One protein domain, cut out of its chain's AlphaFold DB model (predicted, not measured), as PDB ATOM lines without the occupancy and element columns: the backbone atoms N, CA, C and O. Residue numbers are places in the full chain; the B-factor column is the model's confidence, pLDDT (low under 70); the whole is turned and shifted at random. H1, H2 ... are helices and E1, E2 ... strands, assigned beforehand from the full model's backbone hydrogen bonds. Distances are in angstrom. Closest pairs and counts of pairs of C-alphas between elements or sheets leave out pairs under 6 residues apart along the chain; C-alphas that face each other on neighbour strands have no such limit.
ATOM      1  N   ARG A   6     247.639 207.829 163.387       62.19
ATOM      2  CA  ARG A   6     248.234 206.942 162.378       62.19
ATOM      3  C   ARG A   6     248.348 205.530 162.919       62.19
ATOM      4  O   ARG A   6     248.759 205.352 164.055       62.19
ATOM      5  N   ASN A   7     248.025 204.532 162.105       63.44
ATOM      6  CA  ASN A   7     248.139 203.129 162.496       63.44
ATOM      7  C   ASN A   7     249.535 202.592 162.153       63.44
ATOM      8  O   ASN A   7     249.886 202.554 160.978       63.44
ATOM      9  N   LEU A   8     250.297 202.142 163.150       56.53
ATOM     10  CA  LEU A   8     251.592 201.486 162.976       56.53
ATOM     11  C   LEU A   8     251.504 199.966 163.106       56.53
ATOM     12  O   LEU A   8     250.699 199.397 163.851       56.53
ATOM     13  N   ARG A   9     252.426 199.305 162.404       61.62
ATOM     14  CA  ARG A   9     252.742 197.885 162.597       61.62
ATOM     15  C   ARG A   9     253.836 197.734 163.653       61.62
ATOM     16  O   ARG A   9     254.803 198.495 163.665       61.62
ATOM     17  N   MET A  10     253.718 196.721 164.509       63.53
ATOM     18  CA  MET A  10     254.749 196.434 165.509       63.53
ATOM     19  C   MET A  10     256.090 196.131 164.847       63.53
ATOM     20  O   MET A  10     256.137 195.484 163.800       63.53
ATOM     21  N   ASN A  11     257.183 196.615 165.445       60.06
ATOM     22  CA  ASN A  11     258.552 196.449 164.944       60.06
ATOM     23  C   ASN A  11     258.806 196.966 163.521       60.06
ATOM     24  O   ASN A  11     259.916 196.814 162.998       60.06
ATOM     25  N   LYS A  12     257.840 197.641 162.903       67.94
ATOM     26  CA  LYS A  12     258.043 198.378 161.666       67.94
ATOM     27  C   LYS A  12     258.242 199.843 162.015       67.94
ATOM     28  O   LYS A  12     257.466 200.428 162.762       67.94
ATOM     29  N   ALA A  13     259.325 200.397 161.497       76.69
ATOM     30  CA  ALA A  13     259.548 201.826 161.514       76.69
ATOM     31  C   ALA A  13     258.615 202.493 160.499       76.69
ATOM     32  O   ALA A  13     258.530 202.036 159.356       76.69
ATOM     33  N   GLU A  14     257.949 203.570 160.898       79.88
ATOM     34  CA  GLU A  14     257.297 204.477 159.958       79.88
ATOM     35  C   GLU A  14     257.669 205.924 160.261       79.88
ATOM     36  O   GLU A  14     257.781 206.332 161.420       79.88
ATOM     37  N   SER A  15     257.842 206.694 159.191       83.88
ATOM     38  CA  SER A  15     258.202 208.104 159.272       83.88
ATOM     39  C   SER A  15     256.963 208.981 159.284       83.88
ATOM     40  O   SER A  15     256.090 208.824 158.431       83.88
ATOM     41  N   THR A  16     256.894 209.936 160.203       85.06
ATOM     42  CA  THR A  16     255.883 210.997 160.241       85.06
ATOM     43  C   THR A  16     256.553 212.356 160.423       85.06
ATOM     44  O   THR A  16     257.735 212.434 160.743       85.06
ATOM     45  N   THR A  17     255.813 213.439 160.206       87.56
ATOM     46  CA  THR A  17     256.354 214.801 160.266       87.56
ATOM     47  C   THR A  17     255.682 215.617 161.355       87.56
ATOM     48  O   THR A  17     254.456 215.657 161.423       87.56
ATOM     49  N   ILE A  18     256.482 216.326 162.144       87.44
ATOM     50  CA  ILE A  18     256.036 217.394 163.037       87.44
ATOM     51  C   ILE A  18     256.336 218.720 162.341       87.44
ATOM     52  O   ILE A  18     257.461 218.952 161.895       87.44
ATOM     53  N   LYS A  19     255.327 219.584 162.242       88.25
ATOM     54  CA  LYS A  19     255.459 220.935 161.690       88.25
ATOM     55  C   LYS A  19     255.464 221.941 162.830       88.25
ATOM     56  O   LYS A  19     254.548 221.945 163.647       88.25
ATOM     57  N   ILE A  20     256.488 222.784 162.871       87.19
ATOM     58  CA  ILE A  20     256.615 223.882 163.826       87.19
ATOM     59  C   ILE A  20     256.465 225.175 163.035       87.19
ATOM     60  O   ILE A  20     257.290 225.472 162.171       87.19
ATOM     61  N   PHE A  21     255.415 225.931 163.328       86.25
ATOM     62  CA  PHE A  21     255.187 227.235 162.718       86.25
ATOM     63  C   PHE A  21     256.002 228.294 163.450       86.25
ATOM     64  O   PHE A  21     255.918 228.419 164.672       86.25
ATOM     65  N   ILE A  22     256.786 229.053 162.695       85.75
ATOM     66  CA  ILE A  22     257.622 230.131 163.205       85.75
ATOM     67  C   ILE A  22     256.926 231.460 162.906       85.75
ATOM     68  O   ILE A  22     256.510 231.694 161.769       85.75
ATOM     69  N   PRO A  23     256.776 232.354 163.896       83.81
ATOM     70  CA  PRO A  23     256.252 233.686 163.642       83.81
ATOM     71  C   PRO A  23     257.099 234.431 162.592       83.81
ATOM     72  O   PRO A  23     258.313 234.238 162.536       83.81
ATOM     73  N   PRO A  24     256.494 235.272 161.741       86.25
ATOM     74  CA  PRO A  24     257.228 236.072 160.765       86.25
ATOM     75  C   PRO A  24     258.062 237.161 161.440       86.25
ATOM     76  O   PRO A  24     257.614 237.767 162.410       86.25
ATOM     77  N   MET A  25     259.212 237.488 160.844       85.88
ATOM     78  CA  MET A  25     260.070 238.608 161.252       85.88
ATOM     79  C   MET A  25     260.558 238.513 162.706       85.88
ATOM     80  O   MET A  25     260.720 239.532 163.377       85.88
ATOM     81  N   THR A  26     260.805 237.299 163.193       86.00
ATOM     82  CA  THR A  26     261.282 237.053 164.556       86.00
ATOM     83  C   THR A  26     262.637 236.360 164.564       86.00
ATOM     84  O   THR A  26     263.049 235.698 163.607       86.00
ATOM     85  N   THR A  27     263.351 236.545 165.672       88.50
ATOM     86  CA  THR A  27     264.556 235.786 165.995       88.50
ATOM     87  C   THR A  27     264.358 235.160 167.363       88.50
ATOM     88  O   THR A  27     264.154 235.890 168.321       88.50
ATOM     89  N   ILE A  28     264.405 233.832 167.427       87.31
ATOM     90  CA  ILE A  28     264.203 233.033 168.635       87.31
ATOM     91  C   ILE A  28     265.557 232.489 169.071       87.31
ATOM     92  O   ILE A  28     266.161 231.698 168.345       87.31
ATOM     93  N   HIS A  29     266.024 232.881 170.255       85.06
ATOM     94  CA  HIS A  29     267.339 232.472 170.769       85.06
ATOM     95  C   HIS A  29     267.292 231.205 171.628       85.06
ATOM     96  O   HIS A  29     268.209 230.396 171.580       85.06
ATOM     97  N   ASP A  30     266.196 230.986 172.356       83.06
ATOM     98  CA  ASP A  30     266.048 229.820 173.221       83.06
ATOM     99  C   ASP A  30     264.799 229.039 172.841       83.06
ATOM    100  O   ASP A  30     263.664 229.405 173.179       83.06
ATOM    101  N   SER A  31     265.014 227.926 172.139       90.81
ATOM    102  CA  SER A  31     263.937 226.976 171.907       90.81
ATOM    103  C   SER A  31     264.372 225.521 171.904       90.81
ATOM    104  O   SER A  31     265.508 225.160 171.597       90.81
ATOM    105  N   SER A  32     263.442 224.649 172.281       93.44
ATOM    106  CA  SER A  32     263.667 223.212 172.278       93.44
ATOM    107  C   SER A  32     262.399 222.444 171.963       93.44
ATOM    108  O   SER A  32     261.320 222.855 172.374       93.44
ATOM    109  N   LEU A  33     262.558 221.297 171.313       93.94
ATOM    110  CA  LEU A  33     261.514 220.307 171.089       93.94
ATOM    111  C   LEU A  33     261.963 218.979 171.705       93.94
ATOM    112  O   LEU A  33     263.061 218.507 171.421       93.94
ATOM    113  N   SER A  34     261.123 218.369 172.526       93.44
ATOM    114  CA  SER A  34     261.305 217.038 173.090       93.44
ATOM    115  C   SER A  34     260.151 216.156 172.645       93.44
ATOM    116  O   SER A  34     258.992 216.553 172.722       93.44
ATOM    117  N   VAL A  35     260.462 214.947 172.196       92.56
ATOM    118  CA  VAL A  35     259.450 213.942 171.860       92.56
ATOM    119  C   VAL A  35     259.754 212.690 172.645       92.56
ATOM    120  O   VAL A  35     260.837 212.119 172.503       92.56
ATOM    121  N   THR A  36     258.797 212.277 173.465       90.81
ATOM    122  CA  THR A  36     258.977 211.236 174.470       90.81
ATOM    123  C   THR A  36     258.004 210.099 174.224       90.81
ATOM    124  O   THR A  36     256.786 210.284 174.203       90.81
ATOM    125  N   CYS A  37     258.554 208.900 174.058       88.31
ATOM    126  CA  CYS A  37     257.765 207.688 174.013       88.31
ATOM    127  C   CYS A  37     257.340 207.266 175.429       88.31
ATOM    128  O   CYS A  37     258.200 207.184 176.316       88.31
ATOM    129  N   PRO A  38     256.055 206.941 175.655       86.06
ATOM    130  CA  PRO A  38     255.602 206.489 176.960       86.06
ATOM    131  C   PRO A  38     256.168 205.110 177.317       86.06
ATOM    132  O   PRO A  38     256.515 204.287 176.461       86.06
ATOM    133  N   LYS A  39     256.216 204.849 178.622       81.94
ATOM    134  CA  LYS A  39     256.440 203.512 179.174       81.94
ATOM    135  C   LYS A  39     255.118 202.767 179.274       81.94
ATOM    136  O   LYS A  39     254.061 203.385 179.394       81.94
ATOM    137  N   SER A  40     255.178 201.448 179.177       75.50
ATOM    138  CA  SER A  40     254.064 200.585 179.537       75.50
ATOM    139  C   SER A  40     253.769 200.770 181.020       75.50
ATOM    140  O   SER A  40     254.695 200.872 181.835       75.50
ATOM    141  N   PHE A  41     252.486 200.815 181.361       71.44
ATOM    142  CA  PHE A  41     252.052 200.883 182.753       71.44
ATOM    143  C   PHE A  41     252.430 199.605 183.513       71.44
ATOM    144  O   PHE A  41     252.729 199.649 184.704       71.44
ATOM    145  N   ASN A  42     252.461 198.478 182.805       67.69
ATOM    146  CA  ASN A  42     252.625 197.148 183.370       67.69
ATOM    147  C   ASN A  42     254.102 196.758 183.533       67.69
ATOM    148  O   ASN A  42     254.519 196.365 184.622       67.69
ATOM    149  N   SER A  43     254.916 196.873 182.480       69.44
ATOM    150  CA  SER A  43     256.334 196.473 182.512       69.44
ATOM    151  C   SER A  43     257.309 197.608 182.796       69.44
ATOM    152  O   SER A  43     258.503 197.346 182.960       69.44
ATOM    153  N   SER A  44     256.853 198.866 182.809       74.81
ATOM    154  CA  SER A  44     257.722 200.053 182.848       74.81
ATOM    155  C   SER A  44     258.732 200.126 181.684       74.81
ATOM    156  O   SER A  44     259.665 200.930 181.700       74.81
ATOM    157  N   LYS A  45     258.554 199.306 180.640       76.62
ATOM    158  CA  LYS A  45     259.394 199.318 179.437       76.62
ATOM    159  C   LYS A  45     258.847 200.315 178.413       76.62
ATOM    160  O   LYS A  45     257.633 200.493 178.336       76.62
ATOM    161  N   PRO A  46     259.685 200.956 177.587       78.25
ATOM    162  CA  PRO A  46     259.226 201.838 176.522       78.25
ATOM    163  C   PRO A  46     258.328 201.102 175.532       78.25
ATOM    164  O   PRO A  46     258.678 200.024 175.046       78.25
ATOM    165  N   GLN A  47     257.204 201.719 175.173       80.94
ATOM    166  CA  GLN A  47     256.235 201.150 174.226       80.94
ATOM    167  C   GLN A  47     256.624 201.380 172.757       80.94
ATOM    168  O   GLN A  47     256.060 200.792 171.834       80.94
ATOM    169  N   CYS A  48     257.600 202.248 172.521       81.75
ATOM    170  CA  CYS A  48     258.086 202.645 171.208       81.75
ATOM    171  C   CYS A  48     259.523 203.182 171.278       81.75
ATOM    172  O   CYS A  48     260.081 203.463 172.342       81.75
ATOM    173  N   THR A  49     260.132 203.302 170.109       85.19
ATOM    174  CA  THR A  49     261.380 204.023 169.864       85.19
ATOM    175  C   THR A  49     261.066 205.187 168.938       85.19
ATOM    176  O   THR A  49     260.225 205.058 168.043       85.19
ATOM    177  N   VAL A  50     261.718 206.321 169.179       88.38
ATOM    178  CA  VAL A  50     261.563 207.543 168.389       88.38
ATOM    179  C   VAL A  50     262.940 208.079 168.035       88.38
ATOM    180  O   VAL A  50     263.842 208.069 168.874       88.38
ATOM    181  N   LYS A  51     263.114 208.535 166.797       88.12
ATOM    182  CA  LYS A  51     264.354 209.174 166.343       88.12
ATOM    183  C   LYS A  51     264.056 210.270 165.330       88.12
ATOM    184  O   LYS A  51     263.103 210.163 164.559       88.12
ATOM    185  N   VAL A  52     264.906 211.290 165.296       89.94
ATOM    186  CA  VAL A  52     264.881 212.290 164.223       89.94
ATOM    187  C   VAL A  52     265.533 211.691 162.980       89.94
ATOM    188  O   VAL A  52     266.665 211.217 163.042       89.94
ATOM    189  N   VAL A  53     264.813 211.711 161.862       89.69
ATOM    190  CA  VAL A  53     265.315 211.299 160.543       89.69
ATOM    191  C   VAL A  53     265.874 212.505 159.810       89.69
ATOM    192  O   VAL A  53     266.990 212.464 159.296       89.69
ATOM    193  N   ARG A  54     265.096 213.589 159.769       91.00
ATOM    194  CA  ARG A  54     265.449 214.788 159.020       91.00
ATOM    195  C   ARG A  54     264.920 216.034 159.707       91.00
ATOM    196  O   ARG A  54     263.822 216.048 160.251       91.00
ATOM    197  N   LEU A  55     265.707 217.096 159.631       91.12
ATOM    198  CA  LEU A  55     265.334 218.443 160.035       91.12
ATOM    199  C   LEU A  55     265.436 219.325 158.800       91.12
ATOM    200  O   LEU A  55     266.500 219.407 158.190       91.12
ATOM    201  N   THR A  56     264.328 219.947 158.417       89.81
ATOM    202  CA  THR A  56     264.274 220.842 157.258       89.81
ATOM    203  C   THR A  56     263.529 222.121 157.568       89.81
ATOM    204  O   THR A  56     262.616 222.139 158.383       89.81
ATOM    205  N   ASN A  57     263.929 223.187 156.896       86.75
ATOM    206  CA  ASN A  57     263.345 224.515 156.951       86.75
ATOM    207  C   ASN A  57     262.703 224.875 155.609       86.75
ATOM    208  O   ASN A  57     263.180 224.468 154.548       86.75
ATOM    209  N   ALA A  58     261.638 225.672 155.665       80.69
ATOM    210  CA  ALA A  58     261.110 226.380 154.504       80.69
ATOM    211  C   ALA A  58     261.987 227.601 154.128       80.69
ATOM    212  O   ALA A  58     262.860 228.008 154.895       80.69
ATOM    213  N   MET A  59     261.749 228.200 152.950       78.25
ATOM    214  CA  MET A  59     262.600 229.250 152.345       78.25
ATOM    215  C   MET A  59     262.944 230.431 153.265       78.25
ATOM    216  O   MET A  59     264.027 230.999 153.132       78.25
ATOM    217  N   PHE A  60     262.037 230.826 154.163       83.06
ATOM    218  CA  PHE A  60     262.194 232.032 154.979       83.06
ATOM    219  C   PHE A  60     262.573 231.764 156.431       83.06
ATOM    220  O   PHE A  60     262.550 232.695 157.231       83.06
ATOM    221  N   VAL A  61     262.941 230.529 156.774       86.94
ATOM    222  CA  VAL A  61     263.398 230.166 158.118       86.94
ATOM    223  C   VAL A  61     264.827 229.671 158.026       86.94
ATOM    224  O   VAL A  61     265.117 228.786 157.234       86.94
ATOM    225  N   ASN A  62     265.719 230.183 158.863       88.50
ATOM    226  CA  ASN A  62     267.035 229.591 159.086       88.50
ATOM    227  C   ASN A  62     267.167 229.230 160.558       88.50
ATOM    228  O   ASN A  62     266.689 229.965 161.417       88.50
ATOM    229  N   PHE A  63     267.822 228.113 160.860       90.56
ATOM    230  CA  PHE A  63     268.055 227.723 162.242       90.56
ATOM    231  C   PHE A  63     269.402 227.036 162.429       90.56
ATOM    232  O   PHE A  63     269.934 226.398 161.518       90.56
ATOM    233  N   LYS A  64     269.915 227.113 163.655       89.62
ATOM    234  CA  LYS A  64     271.041 226.313 164.131       89.62
ATOM    235  C   LYS A  64     270.541 225.414 165.253       89.62
ATOM    236  O   LYS A  64     270.039 225.910 166.258       89.62
ATOM    237  N   ALA A  65     270.678 224.099 165.105       91.38
ATOM    238  CA  ALA A  65     270.149 223.144 166.077       91.38
ATOM    239  C   ALA A  65     271.142 222.033 166.426       91.38
ATOM    240  O   ALA A  65     271.973 221.638 165.612       91.38
ATOM    241  N   SER A  66     271.016 221.511 167.644       92.19
ATOM    242  CA  SER A  66     271.653 220.276 168.099       92.19
ATOM    243  C   SER A  66     270.581 219.223 168.361       92.19
ATOM    244  O   SER A  66     269.587 219.525 169.027       92.19
ATOM    245  N   VAL A  67     270.798 217.997 167.893       91.56
ATOM    246  CA  VAL A  67     269.883 216.869 168.108       91.56
ATOM    247  C   VAL A  67     270.528 215.869 169.057       91.56
ATOM    248  O   VAL A  67     271.681 215.488 168.876       91.56
ATOM    249  N   GLN A  68     269.773 215.428 170.056       88.88
ATOM    250  CA  GLN A  68     270.167 214.404 171.014       88.88
ATOM    251  C   GLN A  68     269.127 213.289 170.997       88.88
ATOM    252  O   GLN A  68     267.947 213.538 171.238       88.88
ATOM    253  N   ASN A  69     269.559 212.060 170.729       83.31
ATOM    254  CA  ASN A  69     268.708 210.878 170.822       83.31
ATOM    255  C   ASN A  69     269.027 210.137 172.121       83.31
ATOM    256  O   ASN A  69     270.192 209.917 172.444       83.31
ATOM    257  N   PHE A  70     267.988 209.741 172.845       79.69
ATOM    258  CA  PHE A  70     268.077 208.975 174.078       79.69
ATOM    259  C   PHE A  70     267.377 207.641 173.838       79.69
ATOM    260  O   PHE A  70     266.150 207.570 173.757       79.69
ATOM    261  N   THR A  71     268.173 206.590 173.690       69.06
ATOM    262  CA  THR A  71     267.706 205.205 173.598       69.06
ATOM    263  C   THR A  71     267.993 204.512 174.923       69.06
ATOM    264  O   THR A  71     269.120 204.596 175.416       69.06
ATOM    265  N   GLU A  72     267.003 203.844 175.516       61.06
ATOM    266  CA  GLU A  72     267.199 203.103 176.765       61.06
ATOM    267  C   GLU A  72     268.304 202.042 176.613       61.06
ATOM    268  O   GLU A  72     268.142 201.050 175.907       61.06
ATOM    269  N   PHE A  73     269.401 202.229 177.349       45.62
ATOM    270  CA  PHE A  73     270.283 201.144 177.797       45.62
ATOM    271  C   PHE A  73     270.053 200.805 179.284       45.62
ATOM    272  O   PHE A  73     270.648 199.863 179.799       45.62
ATOM    273  N   ASN A  74     269.207 201.567 179.995       45.53
ATOM    274  CA  ASN A  74     268.976 201.419 181.432       45.53
ATOM    275  C   ASN A  74     267.513 201.736 181.799       45.53
ATOM    276  O   ASN A  74     266.921 202.659 181.244       45.53
ATOM    277  N   ILE A  75     266.975 201.005 182.778       53.44
ATOM    278  CA  ILE A  75     265.556 200.869 183.188       53.44
ATOM    279  C   ILE A  75     264.878 202.210 183.555       53.44
ATOM    280  O   ILE A  75     263.659 202.301 183.683       53.44
ATOM    281  N   ILE A  76     265.661 203.276 183.747       56.66
ATOM    282  CA  ILE A  76     265.199 204.570 184.266       56.66
ATOM    283  C   ILE A  76     264.876 205.568 183.139       56.66
ATOM    284  O   ILE A  76     263.967 206.382 183.289       56.66
ATOM    285  N   GLN A  77     265.572 205.527 182.003       61.22
ATOM    286  CA  GLN A  77     265.430 206.564 180.965       61.22
ATOM    287  C   GLN A  77     264.238 206.278 180.049       61.22
ATOM    288  O   GLN A  77     263.841 205.147 179.930       61.22
ATOM    289  N   GLN A  78     263.598 207.265 179.428       74.94
ATOM    290  CA  GLN A  78     262.546 207.011 178.428       74.94
ATOM    291  C   GLN A  78     263.138 207.162 177.029       74.94
ATOM    292  O   GLN A  78     264.000 208.020 176.826       74.94
ATOM    293  N   ASN A  79     262.661 206.369 176.063       86.88
ATOM    294  CA  ASN A  79     263.025 206.582 174.664       86.88
ATOM    295  C   ASN A  79     262.503 207.948 174.223       86.88
ATOM    296  O   ASN A  79     261.293 208.168 174.168       86.88
ATOM    297  N   ARG A  80     263.416 208.865 173.925       90.19
ATOM    298  CA  ARG A  80     263.075 210.230 173.526       90.19
ATOM    299  C   ARG A  80     264.140 210.815 172.624       90.19
ATOM    300  O   ARG A  80     265.287 210.375 172.635       90.19
ATOM    301  N   PHE A  81     263.797 211.872 171.913       92.00
ATOM    302  CA  PHE A  81     264.798 212.758 171.334       92.00
ATOM    303  C   PHE A  81     264.546 214.189 171.791       92.00
ATOM    304  O   PHE A  81     263.415 214.567 172.095       92.00
ATOM    305  N   LYS A  82     265.614 214.982 171.825       93.06
ATOM    306  CA  LYS A  82     265.565 216.412 172.095       93.06
ATOM    307  C   LYS A  82     266.282 217.167 170.987       93.06
ATOM    308  O   LYS A  82     267.406 216.830 170.624       93.06
ATOM    309  N   ILE A  83     265.644 218.207 170.479       94.00
ATOM    310  CA  ILE A  83     266.225 219.183 169.566       94.00
ATOM    311  C   ILE A  83     266.353 220.476 170.359       94.00
ATOM    312  O   ILE A  83     265.354 220.981 170.861       94.00
ATOM    313  N   ASN A  84     267.570 220.997 170.496       93.44
ATOM    314  CA  ASN A  84     267.789 222.346 171.015       93.44
ATOM    315  C   ASN A  84     268.129 223.244 169.832       93.44
ATOM    316  O   ASN A  84     269.111 222.985 169.132       93.44
ATOM    317  N   PHE A  85     267.327 224.272 169.610       91.38
ATOM    318  CA  PHE A  85     267.592 225.301 168.620       91.38
ATOM    319  C   PHE A  85     268.321 226.443 169.330       91.38
ATOM    320  O   PHE A  85     267.780 227.052 170.248       91.38
ATOM    321  N   MET A  86     269.564 226.683 168.918       90.62
ATOM    322  CA  MET A  86     270.394 227.781 169.426       90.62
ATOM    323  C   MET A  86     269.947 229.132 168.869       90.62
ATOM    324  O   MET A  86     270.195 230.165 169.472       90.62
ATOM    325  N   GLU A  87     269.381 229.123 167.665       91.19
ATOM    326  CA  GLU A  87     268.859 230.312 167.012       91.19
ATOM    327  C   GLU A  87     267.900 229.879 165.902       91.19
ATOM    328  O   GLU A  87     268.214 228.956 165.141       91.19
ATOM    329  N   ILE A  88     266.748 230.537 165.801       90.31
ATOM    330  CA  ILE A  88     265.825 230.455 164.665       90.31
ATOM    331  C   ILE A  88     265.582 231.882 164.183       90.31
ATOM    332  O   ILE A  88     265.154 232.723 164.962       90.31
ATOM    333  N   THR A  89     265.822 232.155 162.907       90.00
ATOM    334  CA  THR A  89     265.559 233.455 162.279       90.00
ATOM    335  C   THR A  89     264.523 233.290 161.183       90.00
ATOM    336  O   THR A  89     264.630 232.379 160.357       90.00
ATOM    337  N   SER A  90     263.530 234.176 161.153       88.69
ATOM    338  CA  SER A  90     262.512 234.190 160.107       88.69
ATOM    339  C   SER A  90     262.487 235.522 159.350       88.69
ATOM    340  O   SER A  90     262.552 236.606 159.933       88.69
ATOM    341  N   LYS A  91     262.413 235.457 158.016       80.62
ATOM    342  CA  LYS A  91     262.366 236.622 157.113       80.62
ATOM    343  C   LYS A  91     261.247 236.445 156.086       80.62
ATOM    344  O   LYS A  91     261.512 236.174 154.923       80.62
ATOM    345  N   GLY A  92     259.993 236.567 156.516       71.75
ATOM    346  CA  GLY A  92     258.818 236.434 155.647       71.75
ATOM    347  C   GLY A  92     257.640 237.263 156.154       71.75
ATOM    348  O   GLY A  92     257.604 237.630 157.327       71.75
ATOM    349  N   LYS A  93     256.693 237.603 155.272       70.88
ATOM    350  CA  LYS A  93     255.463 238.328 155.639       70.88
ATOM    351  C   LYS A  93     254.399 237.355 156.166       70.88
ATOM    352  O   LYS A  93     254.399 236.180 155.816       70.88
ATOM    353  N   THR A  94     253.466 237.864 156.968       64.75
ATOM    354  CA  THR A  94     252.377 237.119 157.634       64.75
ATOM    355  C   THR A  94     251.460 236.314 156.706       64.75
ATOM    356  O   THR A  94     250.764 235.429 157.195       64.75
ATOM    357  N   SER A  95     251.434 236.602 155.401       64.94
ATOM    358  CA  SER A  95     250.501 235.982 154.451       64.94
ATOM    359  C   SER A  95     250.794 234.514 154.125       64.94
ATOM    360  O   SER A  95     249.883 233.836 153.667       64.94
ATOM    361  N   ASP A  96     252.007 234.009 154.381       64.31
ATOM    362  CA  ASP A  96     252.410 232.642 154.013       64.31
ATOM    363  C   ASP A  96     252.998 231.865 155.199       64.31
ATOM    364  O   ASP A  96     254.213 231.747 155.371       64.31
ATOM    365  N   GLN A  97     252.118 231.282 156.017       65.88
ATOM    366  CA  GLN A  97     252.517 230.441 157.153       65.88
ATOM    367  C   GLN A  97     253.326 229.205 156.728       65.88
ATOM    368  O   GLN A  97     254.224 228.797 157.458       65.88
ATOM    369  N   SER A  98     253.067 228.646 155.539       65.25
ATOM    370  CA  SER A  98     253.779 227.473 155.008       65.25
ATOM    371  C   SER A  98     255.247 227.752 154.671       65.25
ATOM    372  O   SER A  98     256.078 226.844 154.699       65.25
ATOM    373  N   LEU A  99     255.590 229.013 154.386       73.31
ATOM    374  CA  LEU A  99     256.962 229.442 154.117       73.31
ATOM    375  C   LEU A  99     257.757 229.710 155.405       73.31
ATOM    376  O   LEU A  99     258.962 229.962 155.342       73.31
ATOM    377  N   LEU A 100     257.091 229.620 156.561       82.31
ATOM    378  CA  LEU A 100     257.626 229.878 157.894       82.31
ATOM    379  C   LEU A 100     257.586 228.619 158.779       82.31
ATOM    380  O   LEU A 100     257.368 228.699 159.984       82.31
ATOM    381  N   GLU A 101     257.785 227.440 158.189       87.06
ATOM    382  CA  GLU A 101     257.758 226.158 158.901       87.06
ATOM    383  C   GLU A 101     259.163 225.564 159.101       87.06
ATOM    384  O   GLU A 101     260.011 225.577 158.200       87.06
ATOM    385  N   ILE A 102     259.380 224.956 160.270       88.88
ATOM    386  CA  ILE A 102     260.397 223.919 160.474       88.88
ATOM    387  C   ILE A 102     259.686 222.567 160.448       88.88
ATOM    388  O   ILE A 102     258.744 222.326 161.202       88.88
ATOM    389  N   ILE A 103     260.156 221.673 159.585       90.44
ATOM    390  CA  ILE A 103     259.631 220.320 159.423       90.44
ATOM    391  C   ILE A 103     260.625 219.346 160.045       90.44
ATOM    392  O   ILE A 103     261.767 219.219 159.588       90.44
ATOM    393  N   VAL A 104     260.168 218.639 161.074       91.31
ATOM    394  CA  VAL A 104     260.904 217.565 161.739       91.31
ATOM    395  C   VAL A 104     260.323 216.238 161.276       91.31
ATOM    396  O   VAL A 104     259.213 215.868 161.655       91.31
ATOM    397  N   GLU A 105     261.065 215.515 160.449       90.75
ATOM    398  CA  GLU A 105     260.735 214.140 160.100       90.75
ATOM    399  C   GLU A 105     261.258 213.213 161.195       90.75
ATOM    400  O   GLU A 105     262.454 213.192 161.502       90.75
ATOM    401  N   ILE A 106     260.348 212.449 161.788       89.75
ATOM    402  CA  ILE A 106     260.632 211.499 162.855       89.75
ATOM    403  C   ILE A 106     260.290 210.097 162.382       89.75
ATOM    404  O   ILE A 106     259.313 209.900 161.667       89.75
ATOM    405  N   GLU A 107     261.055 209.115 162.831       88.31
ATOM    406  CA  GLU A 107     260.709 207.708 162.684       88.31
ATOM    407  C   GLU A 107     260.235 207.181 164.033       88.31
ATOM    408  O   GLU A 107     260.895 207.376 165.060       88.31
ATOM    409  N   VAL A 108     259.088 206.508 164.008       86.31
ATOM    410  CA  VAL A 108     258.478 205.860 165.165       86.31
ATOM    411  C   VAL A 108     258.406 204.365 164.896       86.31
ATOM    412  O   VAL A 108     257.967 203.927 163.831       86.31
ATOM    413  N   ARG A 109     258.810 203.562 165.879       82.25
ATOM    414  CA  ARG A 109     258.673 202.101 165.850       82.25
ATOM    415  C   ARG A 109     258.118 201.620 167.183       82.25
ATOM    416  O   ARG A 109     258.760 201.819 168.213       82.25
ATOM    417  N   LEU A 110     256.963 200.955 167.157       78.19
ATOM    418  CA  LEU A 110     256.387 200.292 168.333       78.19
ATOM    419  C   LEU A 110     257.276 199.125 168.785       78.19
ATOM    420  O   LEU A 110     257.764 198.362 167.944       78.19
ATOM    421  N   THR A 111     257.472 198.985 170.097       73.50
ATOM    422  CA  THR A 111     258.187 197.855 170.706       73.50
ATOM    423  C   THR A 111     257.239 196.692 170.985       73.50
ATOM    424  O   THR A 111     256.020 196.824 170.912       73.50
ATOM    425  N   HIS A 112     257.807 195.548 171.370       63.97
ATOM    426  CA  HIS A 112     257.069 194.353 171.783       63.97
ATOM    427  C   HIS A 112     256.319 194.534 173.116       63.97
ATOM    428  O   HIS A 112     255.546 193.658 173.475       63.97
ATOM    429  N   CYS A 113     256.557 195.632 173.841       61.84
ATOM    430  CA  CYS A 113     255.960 195.931 175.145       61.84
ATOM    431  C   CYS A 113     254.866 197.005 175.059       61.84
ATOM    432  O   CYS A 113     254.506 197.589 176.074       61.84
ATOM    433  N   ALA A 114     254.376 197.322 173.857       66.25
ATOM    434  CA  ALA A 114     253.243 198.228 173.710       66.25
ATOM    435  C   ALA A 114     251.992 197.600 174.352       66.25
ATOM    436  O   ALA A 114     251.589 196.496 173.973       66.25
ATOM    437  N   ASP A 115     251.391 198.292 175.321       63.56
ATOM    438  CA  ASP A 115     250.212 197.813 176.039       63.56
ATOM    439  C   ASP A 115     249.011 197.799 175.082       63.56
ATOM    440  O   ASP A 115     248.532 198.840 174.641       63.56
ATOM    441  N   VAL A 116     248.482 196.614 174.761       58.31
ATOM    442  CA  VAL A 116     247.338 196.465 173.832       58.31
ATOM    443  C   VAL A 116     246.008 196.293 174.584       58.31
ATOM    444  O   VAL A 116     245.018 195.825 174.012       58.31
ATOM    445  N   GLN A 117     245.986 196.546 175.896       51.59
ATOM    446  CA  GLN A 117     244.858 196.176 176.758       51.59
ATOM    447  C   GLN A 117     243.806 197.269 176.958       51.59
ATOM    448  O   GLN A 117     242.673 196.906 177.256       51.59
ATOM    449  N   THR A 118     244.104 198.553 176.745       48.69
ATOM    450  CA  THR A 118     243.117 199.611 177.050       48.69
ATOM    451  C   THR A 118     242.918 200.653 175.959       48.69
ATOM    452  O   THR A 118     241.780 201.053 175.752       48.69
ATOM    453  N   ASN A 119     243.937 201.010 175.177       54.09
ATOM    454  CA  ASN A 119     243.794 201.965 174.081       54.09
ATOM    455  C   ASN A 119     244.363 201.365 172.805       54.09
ATOM    456  O   ASN A 119     245.461 200.823 172.777       54.09
ATOM    457  N   SER A 120     243.607 201.465 171.721       68.69
ATOM    458  CA  SER A 120     244.032 201.009 170.398       68.69
ATOM    459  C   SER A 120     245.249 201.767 169.839       68.69
ATOM    460  O   SER A 120     245.558 201.564 168.672       68.69
ATOM    461  N   SER A 121     245.933 202.600 170.638       73.75
ATOM    462  CA  SER A 121     247.050 203.462 170.264       73.75
ATOM    463  C   SER A 121     248.078 203.675 171.389       73.75
ATOM    464  O   SER A 121     247.746 203.602 172.568       73.75
ATOM    465  N   VAL A 122     249.322 203.990 171.013       78.69
ATOM    466  CA  VAL A 122     250.370 204.542 171.889       78.69
ATOM    467  C   VAL A 122     250.403 206.060 171.726       78.69
ATOM    468  O   VAL A 122     250.582 206.550 170.611       78.69
ATOM    469  N   ASP A 123     250.272 206.795 172.827       85.75
ATOM    470  CA  ASP A 123     250.226 208.260 172.825       85.75
ATOM    471  C   ASP A 123     251.610 208.854 173.126       85.75
ATOM    472  O   ASP A 123     252.103 208.826 174.255       85.75
ATOM    473  N   ILE A 124     252.261 209.371 172.087       87.50
ATOM    474  CA  ILE A 124     253.598 209.964 172.154       87.50
ATOM    475  C   ILE A 124     253.472 211.439 172.535       87.50
ATOM    476  O   ILE A 124     252.758 212.194 171.873       87.50
ATOM    477  N   GLN A 125     254.198 211.855 173.572       90.69
ATOM    478  CA  GLN A 125     254.171 213.228 174.072       90.69
ATOM    479  C   GLN A 125     255.172 214.102 173.314       90.69
ATOM    480  O   GLN A 125     256.338 213.726 173.160       90.69
ATOM    481  N   ILE A 126     254.714 215.261 172.844       91.38
ATOM    482  CA  ILE A 126     255.511 216.264 172.138       91.38
ATOM    483  C   ILE A 126     255.482 217.545 172.968       91.38
ATOM    484  O   ILE A 126     254.438 218.175 173.112       91.38
ATOM    485  N   GLU A 127     256.639 217.945 173.482       92.50
ATOM    486  CA  GLU A 127     256.805 219.131 174.320       92.50
ATOM    487  C   GLU A 127     257.773 220.105 173.649       92.50
ATOM    488  O   GLU A 127     258.908 219.759 173.321       92.50
ATOM    489  N   GLY A 128     257.341 221.340 173.449       90.19
ATOM    490  CA  GLY A 128     258.118 222.416 172.857       90.19
ATOM    491  C   GLY A 128     258.197 223.619 173.787       90.19
ATOM    492  O   GLY A 128     257.248 223.935 174.501       90.19
ATOM    493  N   ARG A 129     259.323 224.326 173.754       91.56
ATOM    494  CA  ARG A 129     259.484 225.636 174.389       91.56
ATOM    495  C   ARG A 129     260.084 226.591 173.371       91.56
ATOM    496  O   ARG A 129     261.135 226.272 172.829       91.56
ATOM    497  N   PHE A 130     259.439 227.728 173.129       88.06
ATOM    498  CA  PHE A 130     259.877 228.748 172.172       88.06
ATOM    499  C   PHE A 130     259.670 230.134 172.787       88.06
ATOM    500  O   PHE A 130     258.529 230.536 172.998       88.06
ATOM    501  N   GLU A 131     260.754 230.835 173.136       82.38
ATOM    502  CA  GLU A 131     260.705 232.176 173.766       82.38
ATOM    503  C   GLU A 131     259.769 232.266 174.984       82.38
ATOM    504  O   GLU A 131     259.018 233.218 175.167       82.38
ATOM    505  N   GLY A 132     259.773 231.229 175.824       73.75
ATOM    506  CA  GLY A 132     258.914 231.169 177.011       73.75
ATOM    507  C   GLY A 132     257.495 230.650 176.762       73.75
ATOM    508  O   GLY A 132     256.847 230.250 177.725       73.75
ATOM    509  N   ASN A 133     257.049 230.536 175.508       80.75
ATOM    510  CA  ASN A 133     255.804 229.843 175.178       80.75
ATOM    511  C   ASN A 133     256.010 228.329 175.218       80.75
ATOM    512  O   ASN A 133     257.001 227.816 174.689       80.75
ATOM    513  N   GLN A 134     255.064 227.616 175.827       84.56
ATOM    514  CA  GLN A 134     255.068 226.160 175.895       84.56
ATOM    515  C   GLN A 134     254.077 225.578 174.880       84.56
ATOM    516  O   GLN A 134     252.939 226.030 174.771       84.56
ATOM    517  N   MET A 135     254.520 224.561 174.150       83.94
ATOM    518  CA  MET A 135     253.722 223.759 173.231       83.94
ATOM    519  C   MET A 135     253.645 222.344 173.795       83.94
ATOM    520  O   MET A 135     254.683 221.728 173.993       83.94
ATOM    521  N   ASN A 136     252.441 221.822 174.006       87.94
ATOM    522  CA  ASN A 136     252.234 220.427 174.385       87.94
ATOM    523  C   ASN A 136     251.237 219.819 173.397       87.94
ATOM    524  O   ASN A 136     250.103 220.283 173.299       87.94
ATOM    525  N   GLU A 137     251.667 218.808 172.656       87.50
ATOM    526  CA  GLU A 137     250.851 218.080 171.687       87.50
ATOM    527  C   GLU A 137     251.013 216.574 171.921       87.50
ATOM    528  O   GLU A 137     251.996 216.109 172.503       87.50
ATOM    529  N   THR A 138     250.043 215.791 171.459       84.81
ATOM    530  CA  THR A 138     250.091 214.329 171.549       84.81
ATOM    531  C   THR A 138     249.921 213.721 170.165       84.81
ATOM    532  O   THR A 138     249.014 214.076 169.413       84.81
ATOM    533  N   LEU A 139     250.807 212.788 169.830       83.12
ATOM    534  CA  LEU A 139     250.717 211.971 168.627       83.12
ATOM    535  C   LEU A 139     250.197 210.587 169.020       83.12
ATOM    536  O   LEU A 139     250.930 209.794 169.612       83.12
ATOM    537  N   SER A 140     248.947 210.293 168.666       81.19
ATOM    538  CA  SER A 140     248.325 208.995 168.932       81.19
ATOM    539  C   SER A 140     248.602 208.023 167.796       81.19
ATOM    540  O   SER A 140     248.275 208.253 166.630       81.19
ATOM    541  N   VAL A 141     249.202 206.897 168.149       75.44
ATOM    542  CA  VAL A 141     249.678 205.919 167.186       75.44
ATOM    543  C   VAL A 141     248.946 204.599 167.343       75.44
ATOM    544  O   VAL A 141     249.265 203.820 168.233       75.44
ATOM    545  N   GLY A 142     247.982 204.334 166.465       70.94
ATOM    546  CA  GLY A 142     247.178 203.120 166.466       70.94
ATOM    547  C   GLY A 142     248.004 201.837 166.321       70.94
ATOM    548  O   GLY A 142     248.945 201.784 165.532       70.94
ATOM    549  N   ILE A 143     247.649 200.782 167.050       68.75
ATOM    550  CA  ILE A 143     248.293 199.465 167.000       68.75
ATOM    551  C   ILE A 143     247.434 198.535 166.141       68.75
ATOM    552  O   ILE A 143     246.322 198.157 166.520       68.75
ATOM    553  N   LEU A 144     247.949 198.116 164.981       63.28
ATOM    554  CA  LEU A 144     247.234 197.165 164.126       63.28
ATOM    555  C   LEU A 144     247.169 195.771 164.777       63.28
ATOM    556  O   LEU A 144     248.188 195.141 165.062       63.28
TER     557      LEU A 144
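This is residues 6 to 144 of the 229 residues of an uncharacterized protein of Fasciola hepatica (UniProt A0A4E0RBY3). Two sheets lie face to face as a sandwich drawn out along its strands: a large, strongly curled sheet of six strands bends like part of a barrel over the smaller sheet E2 E7 E4. The strands run along the long axis; the one short helix, H1, sits at one end, and the links E3 to E4, E5 to E6 and E7 to E8 lie at the other. The printed part has 139 residues, with elements in the order E1 E2 E3 E4 E5 E6 H1 E7 E8 E9, and its class is mostly strand. The large sheet, E1 E9 E8 E3 E6 E5, is mixed; the small one is antiparallel. The whole is compact, with a radius of gyration of the C-alphas of 16.2 A, yet elongated, spanning 48 by 28 by 23 A.

E1, residues 6 to 8, begins at C-alpha 6 (248.234, 206.942, 162.378) and is 6.4 A long. E2, residues 13 to 21, measures 25.8 A, and E3, residues 31 to 36, 16.7 A. E4, residues 48 to 57, measures 26.6 A. E5, residues 61 to 70, is 26.9 A long and bends by 59 degrees at residue 64; E6, residues 80 to 90, is 27.5 A long and bends by 67 degrees at residue 86. H1, residues 97 to 100, measures 5.2 A, and E7, residues 101 to 110, 27.6 A. E8, residues 121 to 130, measures 28.4 A. E9, residues 133 to 143, measures 32.3 A and ends at C-alpha 143 (248.293, 199.465, 167.000).

In the large sheet, edge strand E1 is parallel to E9, with N 8 and O 142 2.8 A apart. The other neighbours are antiparallel: E9 and E8, a hairpin (N 128 and O 135, 2.7 A), E8 and E3 (N 34 and O 127, 2.7 A), E3 and E6 (N 33 and O 83, 2.8 A), and the hairpin E6 and E5 (N 66 and O 84, 2.8 A). In the small sheet, E7 is antiparallel to E2 (N 16 and O 106, 2.8 A) and to E4 (N 49 and O 109, 2.8 A). Between the sheets, the closest C-alphas of E4 and E6 are those of Val 50 and Arg 80, 6.0 A apart. E7 and E9 are near each other, while E2 and E8 are apart. H1 only grazes both sheets; it is too short for an O i to N i+4 pair, and its one O i to N i+3 pair is within hydrogen-bond range.

The C-alphas of Ser 43 and Lys 93 are the two farthest apart, at 49.7 A. The printed part has no cut, and its one long link is E3 to E4, with 11 residues. The mean pLDDT of the printed part is 79.9, and 32 residues are under 70, among them residues 71 to 77 and 112 to 120.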